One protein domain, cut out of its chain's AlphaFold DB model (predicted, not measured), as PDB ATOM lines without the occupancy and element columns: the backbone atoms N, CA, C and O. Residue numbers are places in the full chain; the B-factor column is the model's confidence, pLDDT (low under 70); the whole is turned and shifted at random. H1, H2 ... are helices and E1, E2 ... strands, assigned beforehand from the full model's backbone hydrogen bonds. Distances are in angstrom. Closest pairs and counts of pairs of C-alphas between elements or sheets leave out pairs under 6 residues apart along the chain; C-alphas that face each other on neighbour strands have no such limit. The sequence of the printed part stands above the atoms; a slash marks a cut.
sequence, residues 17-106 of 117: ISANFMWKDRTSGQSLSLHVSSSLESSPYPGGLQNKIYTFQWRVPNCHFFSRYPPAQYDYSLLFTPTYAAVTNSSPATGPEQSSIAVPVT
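AT A GLANCE: This is residues 17 to 106 of the 117 residues of an uncharacterized protein of Rhizopus stolonifer (UniProt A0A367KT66). One long, strongly twisted sheet of four strands makes the body; a long loop, residues 42 to 64, runs back along its length from the end of E2 to the tiny helix H1, near the end where E3 begins. At the other end the loop between E3 and E4 reaches out, and its residues 86 to 92 stick out free. The printed part has 90 residues, with E1, E2, H1, E3 and E4 in that order; the sheet runs E2 E1 E3 E4, antiparallel throughout. The class is mostly strand, with 39 residues in named elements, under half. It is loose, with a radius of gyration of the C-alphas of 16.8 A, and elongated, spanning 51 by 27 by 18 A.

IN THESE COORDINATES: Find C-alpha 17 at (-29.243, -1.179, 13.047); from there E1, residues 17 to 25, runs 25.4 A. E2, residues 31 to 41, covers 27.0 A and bends by 58 degrees at residue 34. H1 is residues 65 to 68, 5.3 A long. E3, residues 74 to 83, starts at (-53.132, 0.548, 19.754) and runs 27.6 A. E4, residues 101 to 105, runs 12.7 A to C-alpha 105 at (-46.560, -6.672, 15.027).

HOW THE PARTS SIT: Look first at the hairpin E1 and E2, antiparallel at 168 degrees, with N 21 and O 34 within hydrogen-bond range at 2.8 A. E1 and E3 are antiparallel at 156 degrees; N 20 and O 79 are 2.9 A apart. In the hairpin E3 and E4, at 149 degrees, N 78 and O 103 are 2.8 A apart. E2, H1 and E3 form a split strand-helix-strand unit, two strands running the same way with E1 between them; its crossover is right-handed. H1 is not on the sheet, is apart from E1 and E4, and is too short for an O i to N i+4 pair; its one O i to N i+3 pair is within range.

THE WHOLE: The C-alphas of Ser 67 and Ser 90, the two farthest apart, are 52.1 A apart. The printed part has no cut; the links E2 to H1 and E3 to E4 are long. The model's pLDDT is under 70 at residues 45 to 49.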
ATOM      1  N   ILE A  17     -27.805  -1.417  12.889       92.75
ATOM      2  CA  ILE A  17     -29.243  -1.179  13.047       92.75
ATOM      3  C   ILE A  17     -29.561  -1.044  14.536       92.75
ATOM      4  O   ILE A  17     -28.959  -1.699  15.390       92.75
ATOM      5  N   SER A  18     -30.545  -0.213  14.856       94.81
ATOM      6  CA  SER A  18     -31.247  -0.232  16.139       94.81
ATOM      7  C   SER A  18     -32.698  -0.658  15.952       94.81
ATOM      8  O   SER A  18     -33.293  -0.409  14.906       94.81
ATOM      9  N   ALA A  19     -33.262  -1.306  16.964       95.56
ATOM     10  CA  ALA A  19     -34.645  -1.748  16.998       95.56
ATOM     11  C   ALA A  19     -35.365  -1.097  18.184       95.56
ATOM     12  O   ALA A  19     -34.891  -1.144  19.324       95.56
ATOM     13  N   ASN A  20     -36.533  -0.521  17.923       96.62
ATOM     14  CA  ASN A  20     -37.417   0.030  18.944       96.62
ATOM     15  C   ASN A  20     -38.808  -0.581  18.794       96.62
ATOM     16  O   ASN A  20     -39.342  -0.661  17.691       96.62
ATOM     17  N   PHE A  21     -39.409  -0.995  19.902       96.75
ATOM     18  CA  PHE A  21     -40.807  -1.393  19.941       96.75
ATOM     19  C   PHE A  21     -41.668  -0.146  20.082       96.75
ATOM     20  O   PHE A  21     -41.486   0.625  21.020       96.75
ATOM     21  N   MET A  22     -42.591   0.067  19.156       97.06
ATOM     22  CA  MET A  22     -43.451   1.240  19.109       97.06
ATOM     23  C   MET A  22     -44.909   0.837  19.243       97.06
ATOM     24  O   MET A  22     -45.329  -0.186  18.702       97.06
ATOM     25  N   TRP A  23     -45.683   1.672  19.929       96.44
ATOM     26  CA  TRP A  23     -47.134   1.569  19.964       96.44
ATOM     27  C   TRP A  23     -47.764   2.934  19.735       96.44
ATOM     28  O   TRP A  23     -47.331   3.940  20.304       96.44
ATOM     29  N   LYS A  24     -48.780   2.959  18.877       97.12
ATOM     30  CA  LYS A  24     -49.467   4.174  18.449       97.12
ATOM     31  C   LYS A  24     -50.954   4.055  18.734       97.12
ATOM     32  O   LYS A  24     -51.572   3.066  18.353       97.12
ATOM     33  N   ASP A  25     -51.512   5.058  19.400       96.62
ATOM     34  CA  ASP A  25     -52.957   5.163  19.599       96.62
ATOM     35  C   ASP A  25     -53.636   5.441  18.253       96.62
ATOM     36  O   ASP A  25     -53.289   6.399  17.556       96.62
ATOM     37  N   ARG A  26     -54.617   4.611  17.897       95.06
ATOM     38  CA  ARG A  26     -55.399   4.750  16.661       95.06
ATOM     39  C   ARG A  26     -56.235   6.026  16.620       95.06
ATOM     40  O   ARG A  26     -56.527   6.510  15.531       95.06
ATOM     41  N   THR A  27     -56.621   6.562  17.777       94.19
ATOM     42  CA  THR A  27     -57.523   7.717  17.880       94.19
ATOM     43  C   THR A  27     -56.749   9.026  17.903       94.19
ATOM     44  O   THR A  27     -56.966   9.888  17.056       94.19
ATOM     45  N   SER A  28     -55.832   9.187  18.862       94.00
ATOM     46  CA  SER A  28     -55.055  10.428  19.002       94.00
ATOM     47  C   SER A  28     -53.857  10.508  18.054       94.00
ATOM     48  O   SER A  28     -53.310  11.587  17.838       94.00
ATOM     49  N   GLY A  29     -53.402   9.373  17.514       92.38
ATOM     50  CA  GLY A  29     -52.172   9.289  16.733       92.38
ATOM     51  C   GLY A  29     -50.894   9.417  17.566       92.38
ATOM     52  O   GLY A  29     -49.803   9.372  16.993       92.38
ATOM     53  N   GLN A  30     -51.000   9.553  18.893       93.94
ATOM     54  CA  GLN A  30     -49.849   9.613  19.784       93.94
ATOM     55  C   GLN A  30     -49.054   8.309  19.693       93.94
ATOM     56  O   GLN A  30     -49.608   7.220  19.841       93.94
ATOM     57  N   SER A  31     -47.744   8.429  19.480       94.75
ATOM     58  CA  SER A  31     -46.828   7.295  19.446       94.75
ATOM     59  C   SER A  31     -45.908   7.307  20.656       94.75
ATOM     60  O   SER A  31     -45.396   8.349  21.061       94.75
ATOM     61  N   LEU A  32     -45.662   6.121  21.191       95.50
ATOM     62  CA  LEU A  32     -44.709   5.857  22.257       95.50
ATOM     63  C   LEU A  32     -43.752   4.753  21.799       95.50
ATOM     64  O   LEU A  32     -44.064   3.989  20.880       95.50
ATOM     65  N   SER A  33     -42.573   4.685  22.414       95.56
ATOM     66  CA  SER A  33     -41.542   3.723  22.034       95.56
ATOM     67  C   SER A  33     -40.740   3.214  23.223       95.56
ATOM     68  O   SER A  33     -40.487   3.943  24.181       95.56
ATOM     69  N   LEU A  34     -40.273   1.978  23.105       95.56
ATOM     70  CA  LEU A  34     -39.339   1.313  23.996       95.56
ATOM     71  C   LEU A  34     -38.119   0.868  23.189       95.56
ATOM     72  O   LEU A  34     -38.254   0.210  22.157       95.56
ATOM     73  N   HIS A  35     -36.929   1.177  23.694       95.12
ATOM     74  CA  HIS A  35     -35.697   0.659  23.120       95.12
ATOM     75  C   HIS A  35     -35.603  -0.861  23.310       95.12
ATOM     76  O   HIS A  35     -35.699  -1.344  24.437       95.12
ATOM     77  N   VAL A  36     -35.418  -1.608  22.215       93.94
ATOM     78  CA  VAL A  36     -35.285  -3.075  22.245       93.94
ATOM     79  C   VAL A  36     -33.827  -3.489  22.122       93.94
ATOM     80  O   VAL A  36     -33.353  -4.303  22.908       93.94
ATOM     81  N   SER A  37     -33.125  -2.955  21.122       92.38
ATOM     82  CA  SER A  37     -31.718  -3.267  20.879       92.38
ATOM     83  C   SER A  37     -31.052  -2.173  20.046       92.38
ATOM     84  O   SER A  37     -31.706  -1.459  19.284       92.38
ATOM     85  N   SER A  38     -29.739  -2.042  20.168       89.94
ATOM     86  CA  SER A  38     -28.911  -1.108  19.403       89.94
ATOM     87  C   SER A  38     -27.637  -1.798  18.938       89.94
ATOM     88  O   SER A  38     -27.289  -2.879  19.409       89.94
ATOM     89  N   SER A  39     -26.934  -1.149  18.008       87.38
ATOM     90  CA  SER A  39     -25.604  -1.573  17.562       87.38
ATOM     91  C   SER A  39     -25.583  -2.954  16.892       87.38
ATOM     92  O   SER A  39     -24.597  -3.681  16.991       87.38
ATOM     93  N   LEU A  40     -26.653  -3.315  16.172       89.44
ATOM     94  CA  LEU A  40     -26.728  -4.557  15.400       89.44
ATOM     95  C   LEU A  40     -25.822  -4.470  14.172       89.44
ATOM     96  O   LEU A  40     -26.174  -3.840  13.180       89.44
ATOM     97  N   GLU A  41     -24.640  -5.066  14.270       88.44
ATOM     98  CA  GLU A  41     -23.524  -4.941  13.325       88.44
ATOM     99  C   GLU A  41     -23.887  -5.371  11.897       88.44
ATOM    100  O   GLU A  41     -24.004  -6.547  11.585       88.44
ATOM    101  N   SER A  42     -24.022  -4.419  10.988       84.38
ATOM    102  CA  SER A  42     -24.563  -4.664   9.648       84.38
ATOM    103  C   SER A  42     -23.528  -4.536   8.539       84.38
ATOM    104  O   SER A  42     -23.886  -4.465   7.364       84.38
ATOM    105  N   SER A  43     -22.239  -4.532   8.895       76.94
ATOM    106  CA  SER A  43     -21.179  -4.421   7.903       76.94
ATOM    107  C   SER A  43     -21.208  -5.616   6.938       76.94
ATOM    108  O   SER A  43     -21.542  -6.740   7.344       76.94
ATOM    109  N   PRO A  44     -20.910  -5.392   5.649       70.00
ATOM    110  CA  PRO A  44     -20.903  -6.456   4.658       70.00
ATOM    111  C   PRO A  44     -19.814  -7.488   4.975       70.00
ATOM    112  O   PRO A  44     -18.721  -7.149   5.427       70.00
ATOM    113  N   TYR A  45     -20.108  -8.763   4.718       67.00
ATOM    114  CA  TYR A  45     -19.112  -9.820   4.846       67.00
ATOM    115  C   TYR A  45     -18.061  -9.666   3.728       67.00
ATOM    116  O   TYR A  45     -18.438  -9.385   2.588       67.00
ATOM    117  N   PRO A  46     -16.753  -9.886   3.985       64.31
ATOM    118  CA  PRO A  46     -15.710  -9.744   2.961       64.31
ATOM    119  C   PRO A  46     -15.933 -10.592   1.695       64.31
ATOM    120  O   PRO A  46     -15.411 -10.262   0.636       64.31
ATOM    121  N   GLY A  47     -16.714 -11.674   1.793       67.44
ATOM    122  CA  GLY A  47     -17.093 -12.550   0.677       67.44
ATOM    123  C   GLY A  47     -18.433 -12.232  -0.004       67.44
ATOM    124  O   GLY A  47     -18.877 -13.040  -0.816       67.44
ATOM    125  N   GLY A  48     -19.098 -11.116   0.319       68.56
ATOM    126  CA  GLY A  48     -20.354 -10.688  -0.314       68.56
ATOM    127  C   GLY A  48     -21.521 -10.480   0.659       68.56
ATOM    128  O   GLY A  48     -21.339 -10.103   1.815       68.56
ATOM    129  N   LEU A  49     -22.747 -10.697   0.173       69.06
ATOM    130  CA  LEU A  49     -23.965 -10.548   0.973       69.06
ATOM    131  C   LEU A  49     -24.222 -11.814   1.794       69.06
ATOM    132  O   LEU A  49     -24.380 -12.901   1.240       69.06
ATOM    133  N   GLN A  50     -24.308 -11.664   3.114       74.31
ATOM    134  CA  GLN A  50     -24.674 -12.739   4.028       74.31
ATOM    135  C   GLN A  50     -25.789 -12.270   4.962       74.31
ATOM    136  O   GLN A  50     -25.724 -11.177   5.523       74.31
ATOM    137  N   ASN A  51     -26.796 -13.121   5.158       80.88
ATOM    138  CA  ASN A  51     -27.849 -12.870   6.134       80.88
ATOM    139  C   ASN A  51     -27.271 -12.929   7.551       80.88
ATOM    140  O   ASN A  51     -26.674 -13.936   7.938       80.88
ATOM    141  N   LYS A  52     -27.500 -11.876   8.336       84.38
ATOM    142  CA  LYS A  52     -27.208 -11.854   9.771       84.38
ATOM    143  C   LYS A  52     -28.498 -12.037  10.551       84.38
ATOM    144  O   LYS A  52     -29.494 -11.370  10.279       84.38
ATOM    145  N   ILE A  53     -28.475 -12.964  11.501       88.19
ATOM    146  CA  ILE A  53     -29.625 -13.298  12.341       88.19
ATOM    147  C   ILE A  53     -29.288 -12.880  13.766       88.19
ATOM    148  O   ILE A  53     -28.254 -13.277  14.302       88.19
ATOM    149  N   TYR A  54     -30.179 -12.106  14.380       89.19
ATOM    150  CA  TYR A  54     -30.060 -11.698  15.773       89.19
ATOM    151  C   TYR A  54     -31.286 -12.144  16.558       89.19
ATOM    152  O   TYR A  54     -32.417 -11.974  16.102       89.19
ATOM    153  N   THR A  55     -31.056 -12.652  17.766       90.25
ATOM    154  CA  THR A  55     -32.112 -13.078  18.688       90.25
ATOM    155  C   THR A  55     -32.071 -12.199  19.930       90.25
ATOM    156  O   THR A  55     -31.036 -12.107  20.588       90.25
ATOM    157  N   PHE A  56     -33.202 -11.579  20.268       86.75
ATOM    158  CA  PHE A  56     -33.341 -10.722  21.446       86.75
ATOM    159  C   PHE A  56     -34.554 -11.115  22.274       86.75
ATOM    160  O   PHE A  56     -35.595 -11.488  21.737       86.75
ATOM    161  N   GLN A  57     -34.428 -10.944  23.586       90.00
ATOM    162  CA  GLN A  57     -35.533 -11.030  24.526       90.00
ATOM    163  C   GLN A  57     -35.607  -9.722  25.310       90.00
ATOM    164  O   GLN A  57     -34.616  -9.266  25.873       90.00
ATOM    165  N   TRP A  58     -36.791  -9.123  25.351       89.94
ATOM    166  CA  TRP A  58     -37.052  -7.870  26.052       89.94
ATOM    167  C   TRP A  58     -38.381  -7.963  26.804       89.94
ATOM    168  O   TRP A  58     -39.181  -8.876  26.584       89.94
ATOM    169  N   ARG A  59     -38.597  -7.038  27.741       89.50
ATOM    170  CA  ARG A  59     -39.823  -6.947  28.543       89.50
ATOM    171  C   ARG A  59     -40.477  -5.595  28.315       89.50
ATOM    172  O   ARG A  59     -39.789  -4.594  28.148       89.50
ATOM    173  N   VAL A  60     -41.803  -5.572  28.340       90.12
ATOM    174  CA  VAL A  60     -42.570  -4.322  28.337       90.12
ATOM    175  C   VAL A  60     -42.337  -3.535  29.640       90.12
ATOM    176  O   VAL A  60     -42.017  -4.147  30.663       90.12
ATOM    177  N   PRO A  61     -42.520  -2.199  29.653       88.56
ATOM    178  CA  PRO A  61     -42.118  -1.361  30.789       88.56
ATOM    179  C   PRO A  61     -42.904  -1.586  32.090       88.56
ATOM    180  O   PRO A  61     -42.439  -1.215  33.162       88.56
ATOM    181  N   ASN A  62     -44.119  -2.135  32.018       86.44
ATOM    182  CA  ASN A  62     -45.012  -2.280  33.169       86.44
ATOM    183  C   ASN A  62     -45.814  -3.586  33.070       86.44
ATOM    184  O   ASN A  62     -46.180  -3.999  31.972       86.44
ATOM    185  N   CYS A  63     -46.148  -4.218  34.197       84.38
ATOM    186  CA  CYS A  63     -46.985  -5.422  34.188       84.38
ATOM    187  C   CYS A  63     -48.416  -5.176  33.683       84.38
ATOM    188  O   CYS A  63     -49.009  -6.057  33.080       84.38
ATOM    189  N   HIS A  64     -48.947  -3.961  33.820       86.81
ATOM    190  CA  HIS A  64     -50.231  -3.544  33.251       86.81
ATOM    191  C   HIS A  64     -50.111  -2.960  31.839       86.81
ATOM    192  O   HIS A  64     -51.018  -2.253  31.396       86.81
ATOM    193  N   PHE A  65     -48.997  -3.178  31.135       91.12
ATOM    194  CA  PHE A  65     -48.741  -2.535  29.845       91.12
ATOM    195  C   PHE A  65     -49.894  -2.731  28.857       91.12
ATOM    196  O   PHE A  65     -50.432  -1.748  28.363       91.12
ATOM    197  N   PHE A  66     -50.341  -3.969  28.643       90.12
ATOM    198  CA  PHE A  66     -51.443  -4.244  27.715       90.12
ATOM    199  C   PHE A  66     -52.830  -3.900  28.269       90.12
ATOM    200  O   PHE A  66     -53.781  -3.802  27.502       90.12
ATOM    201  N   SER A  67     -52.956  -3.663  29.577       88.75
ATOM    202  CA  SER A  67     -54.174  -3.075  30.146       88.75
ATOM    203  C   SER A  67     -54.254  -1.572  29.859       88.75
ATOM    204  O   SER A  67     -55.342  -1.052  29.646       88.75
ATOM    205  N   ARG A  68     -53.109  -0.872  29.857       90.06
ATOM    206  CA  ARG A  68     -53.013   0.570  29.559       90.06
ATOM    207  C   ARG A  68     -52.997   0.863  28.062       90.06
ATOM    208  O   ARG A  68     -53.566   1.856  27.633       90.06
ATOM    209  N   TYR A  69     -52.348  -0.001  27.293       92.75
ATOM    210  CA  TYR A  69     -52.216   0.091  25.847       92.75
ATOM    211  C   TYR A  69     -52.781  -1.196  25.238       92.75
ATOM    212  O   TYR A  69     -52.002  -2.104  24.948       92.75
ATOM    213  N   PRO A  70     -54.114  -1.348  25.128       91.94
ATOM    214  CA  PRO A  70     -54.728  -2.587  24.659       91.94
ATOM    215  C   PRO A  70     -54.632  -2.744  23.131       91.94
ATOM    216  O   PRO A  70     -54.840  -1.763  22.411       91.94
ATOM    217  N   PRO A  71     -54.449  -3.973  22.600       91.94
ATOM    218  CA  PRO A  71     -54.347  -4.199  21.153       91.94
ATOM    219  C   PRO A  71     -55.579  -3.833  20.324       91.94
ATOM    220  O   PRO A  71     -55.504  -3.712  19.104       91.94
ATOM    221  N   ALA A  72     -56.728  -3.646  20.974       92.06
ATOM    222  CA  ALA A  72     -57.926  -3.135  20.317       92.06
ATOM    223  C   ALA A  72     -57.811  -1.641  19.947       92.06
ATOM    224  O   ALA A  72     -58.453  -1.200  18.993       92.06
ATOM    225  N   GLN A  73     -57.005  -0.869  20.686       94.38
ATOM    226  CA  GLN A  73     -56.892   0.591  20.554       94.38
ATOM    227  C   GLN A  73     -55.531   1.047  20.017       94.38
ATOM    228  O   GLN A  73     -55.436   2.141  19.465       94.38
ATOM    229  N   TYR A  74     -54.494   0.218  20.157       95.75
ATOM    230  CA  TYR A  74     -53.132   0.548  19.754       95.75
ATOM    231  C   TYR A  74     -52.641  -0.347  18.619       95.75
ATOM    232  O   TYR A  74     -52.851  -1.560  18.633       95.75
ATOM    233  N   ASP A  75     -51.928   0.258  17.675       96.38
ATOM    234  CA  ASP A  75     -51.124  -0.453  16.684       96.38
ATOM    235  C   ASP A  75     -49.691  -0.595  17.187       96.38
ATOM    236  O   ASP A  75     -49.115   0.371  17.688       96.38
ATOM    237  N   TYR A  76     -49.103  -1.782  17.027       96.75
ATOM    238  CA  TYR A  76     -47.726  -2.056  17.440       96.75
ATOM    239  C   TYR A  76     -46.828  -2.307  16.240       96.75
ATOM    240  O   TYR A  76     -47.238  -2.890  15.234       96.75
ATOM    241  N   SER A  77     -45.570  -1.907  16.365       97.31
ATOM    242  CA  SER A  77     -44.551  -2.166  15.355       97.31
ATOM    243  C   SER A  77     -43.159  -2.262  15.969       97.31
ATOM    244  O   SER A  77     -42.910  -1.786  17.076       97.31
ATOM    245  N   LEU A  78     -42.244  -2.886  15.238       96.12
ATOM    246  CA  LEU A  78     -40.812  -2.774  15.469       96.12
ATOM    247  C   LEU A  78     -40.239  -1.813  14.433       96.12
ATOM    248  O   LEU A  78     -40.314  -2.073  13.233       96.12
ATOM    249  N   LEU A  79     -39.684  -0.701  14.902       96.75
ATOM    250  CA  LEU A  79     -38.969   0.262  14.079       96.75
ATOM    251  C   LEU A  79     -37.489  -0.101  14.050       96.75
ATOM    252  O   LEU A  79     -36.817  -0.063  15.083       96.75
ATOM    253  N   PHE A  80     -36.995  -0.403  12.858       95.19
ATOM    254  CA  PHE A  80     -35.589  -0.617  12.570       95.19
ATOM    255  C   PHE A  80     -34.997   0.658  11.982       95.19
ATOM    256  O   PHE A  80     -35.401   1.090  10.901       95.19
ATOM    257  N   THR A  81     -34.044   1.256  12.690       95.50
ATOM    258  CA  THR A  81     -33.358   2.474  12.256       95.50
ATOM    259  C   THR A  81     -31.905   2.145  11.929       95.50
ATOM    260  O   THR A  81     -31.172   1.746  12.844       95.50
ATOM    261  N   PRO A  82     -31.490   2.276  10.656       92.62
ATOM    262  CA  PRO A  82     -30.099   2.114  10.266       92.62
ATOM    263  C   PRO A  82     -29.260   3.299  10.755       92.62
ATOM    264  O   PRO A  82     -29.731   4.434  10.810       92.62
ATOM    265  N   THR A  83     -28.003   3.026  11.080       91.31
ATOM    266  CA  THR A  83     -27.010   4.021  11.480       91.31
ATOM    267  C   THR A  83     -25.833   3.958  10.520       91.31
ATOM    268  O   THR A  83     -25.175   2.921  10.388       91.31
ATOM    269  N   TYR A  84     -25.558   5.090   9.883       88.44
ATOM    270  CA  TYR A  84     -24.459   5.276   8.945       88.44
ATOM    271  C   TYR A  84     -23.255   5.929   9.624       88.44
ATOM    272  O   TYR A  84     -23.379   6.621  10.638       88.44
ATOM    273  N   ALA A  85     -22.060   5.671   9.104       82.56
ATOM    274  CA  ALA A  85     -20.853   6.359   9.522       82.56
ATOM    275  C   ALA A  85     -20.909   7.808   9.027       82.56
ATOM    276  O   ALA A  85     -21.494   8.099   7.985       82.56
ATOM    277  N   ALA A  86     -20.285   8.721   9.771       82.88
ATOM    278  CA  ALA A  86     -20.188  10.101   9.323       82.88
ATOM    279  C   ALA A  86     -19.429  10.157   7.990       82.88
ATOM    280  O   ALA A  86     -18.324   9.622   7.873       82.88
ATOM    281  N   VAL A  87     -20.023  10.819   7.000       82.00
ATOM    282  CA  VAL A  87     -19.393  11.032   5.700       82.00
ATOM    283  C   VAL A  87     -18.192  11.952   5.885       82.00
ATOM    284  O   VAL A  87     -18.313  13.049   6.430       82.00
ATOM    285  N   THR A  88     -17.026  11.514   5.423       81.62
ATOM    286  CA  THR A  88     -15.790  12.306   5.448       81.62
ATOM    287  C   THR A  88     -15.178  12.371   4.053       81.62
ATOM    288  O   THR A  88     -15.509  11.574   3.179       81.62
ATOM    289  N   ASN A  89     -14.234  13.289   3.835       77.12
ATOM    290  CA  ASN A  89     -13.524  13.395   2.552       77.12
ATOM    291  C   ASN A  89     -12.764  12.108   2.172       77.12
ATOM    292  O   ASN A  89     -12.524  11.869   0.993       77.12
ATOM    293  N   SER A  90     -12.381  11.284   3.154       73.75
ATOM    294  CA  SER A  90     -11.720   9.989   2.946       73.75
ATOM    295  C   SER A  90     -12.693   8.812   2.815       73.75
ATOM    296  O   SER A  90     -12.279   7.735   2.395       73.75
ATOM    297  N   SER A  91     -13.971   9.006   3.150       71.75
ATOM    298  CA  SER A  91     -15.041   8.013   3.027       71.75
ATOM    299  C   SER A  91     -16.338   8.709   2.587       71.75
ATOM    300  O   SER A  91     -17.237   8.918   3.410       71.75
ATOM    301  N   PRO A  92     -16.428   9.128   1.309       74.44
ATOM    302  CA  PRO A  92     -17.619   9.782   0.785       74.44
ATOM    303  C   PRO A  92     -18.813   8.817   0.771       74.44
ATOM    304  O   PRO A  92     -18.644   7.610   0.588       74.44
ATOM    305  N   ALA A  93     -20.030   9.348   0.919       78.06
ATOM    306  CA  ALA A  93     -21.242   8.558   0.732       78.06
ATOM    307  C   ALA A  93     -21.296   8.043  -0.710       78.06
ATOM    308  O   ALA A  93     -21.218   8.817  -1.665       78.06
ATOM    309  N   THR A  94     -21.432   6.729  -0.866       78.81
ATOM    310  CA  THR A  94     -21.471   6.071  -2.179       78.81
ATOM    311  C   THR A  94     -22.881   6.015  -2.772       78.81
ATOM    312  O   THR A  94     -23.044   5.626  -3.925       78.81
ATOM    313  N   GLY A  95     -23.899   6.437  -2.015       79.12
ATOM    314  CA  GLY A  95     -25.310   6.391  -2.386       79.12
ATOM    315  C   GLY A  95     -26.214   6.987  -1.298       79.12
ATOM    316  O   GLY A  95     -25.709   7.481  -0.287       79.12
ATOM    317  N   PRO A  96     -27.544   6.974  -1.498       83.25
ATOM    318  CA  PRO A  96     -28.497   7.479  -0.515       83.25
ATOM    319  C   PRO A  96     -28.603   6.558   0.708       83.25
ATOM    320  O   PRO A  96     -28.459   5.339   0.602       83.25
ATOM    321  N   GLU A  97     -28.909   7.146   1.863       86.75
ATOM    322  CA  GLU A  97     -29.215   6.397   3.082       86.75
ATOM    323  C   GLU A  97     -30.594   5.737   3.001       86.75
ATOM    324  O   GLU A  97     -31.567   6.305   2.498       86.75
ATOM    325  N   GLN A  98     -30.685   4.525   3.533       87.56
ATOM    326  CA  GLN A  98     -31.933   3.801   3.676       87.56
ATOM    327  C   GLN A  98     -32.762   4.423   4.803       87.56
ATOM    328  O   GLN A  98     -32.273   4.648   5.907       87.56
ATOM    329  N   SER A  99     -34.045   4.663   4.537       90.56
ATOM    330  CA  SER A  99     -34.981   5.119   5.567       90.56
ATOM    331  C   SER A  99     -35.281   4.017   6.588       90.56
ATOM    332  O   SER A  99     -35.236   2.827   6.267       90.56
ATOM    333  N   SER A 100     -35.645   4.410   7.811       94.19
ATOM    334  CA  SER A 100     -36.103   3.462   8.828       94.19
ATOM    335  C   SER A 100     -37.309   2.651   8.349       94.19
ATOM    336  O   SER A 100     -38.198   3.168   7.671       94.19
ATOM    337  N   ILE A 101     -37.361   1.381   8.749       94.62
ATOM    338  CA  ILE A 101     -38.433   0.451   8.383       94.62
ATOM    339  C   ILE A 101     -39.242   0.113   9.630       94.62
ATOM    340  O   ILE A 101     -38.693  -0.367  10.618       94.62
ATOM    341  N   ALA A 102     -40.556   0.321   9.571       95.62
ATOM    342  CA  ALA A 102     -41.484  -0.123  10.603       95.62
ATOM    343  C   ALA A 102     -42.155  -1.432  10.173       95.62
ATOM    344  O   ALA A 102     -42.855  -1.479   9.163       95.62
ATOM    345  N   VAL A 103     -41.955  -2.491  10.952       96.06
ATOM    346  CA  VAL A 103     -42.590  -3.793  10.734       96.06
ATOM    347  C   VAL A 103     -43.762  -3.930  11.707       96.06
ATOM    348  O   VAL A 103     -43.530  -3.900  12.919       96.06
ATOM    349  N   PRO A 104     -45.013  -4.059  11.232       96.00
ATOM    350  CA  PRO A 104     -46.166  -4.204  12.113       96.00
ATOM    351  C   PRO A 104     -46.101  -5.524  12.888       96.00
ATOM    352  O   PRO A 104     -45.700  -6.557  12.350       96.00
ATOM    353  N   VAL A 105     -46.518  -5.493  14.154       94.12
ATOM    354  CA  VAL A 105     -46.560  -6.672  15.027       94.12
ATOM    355  C   VAL A 105     -47.970  -6.855  15.566       94.12
ATOM    356  O   VAL A 105     -48.559  -5.943  16.146       94.12
ATOM    357  N   THR A 106     -48.510  -8.060  15.413       93.00
ATOM    358  CA  THR A 106     -49.791  -8.432  16.013       93.00
ATOM    359  C   THR A 106     -49.562  -8.974  17.416       93.00
ATOM    360  O   THR A 106     -48.870  -9.971  17.602       93.00
TER     361      THR A 106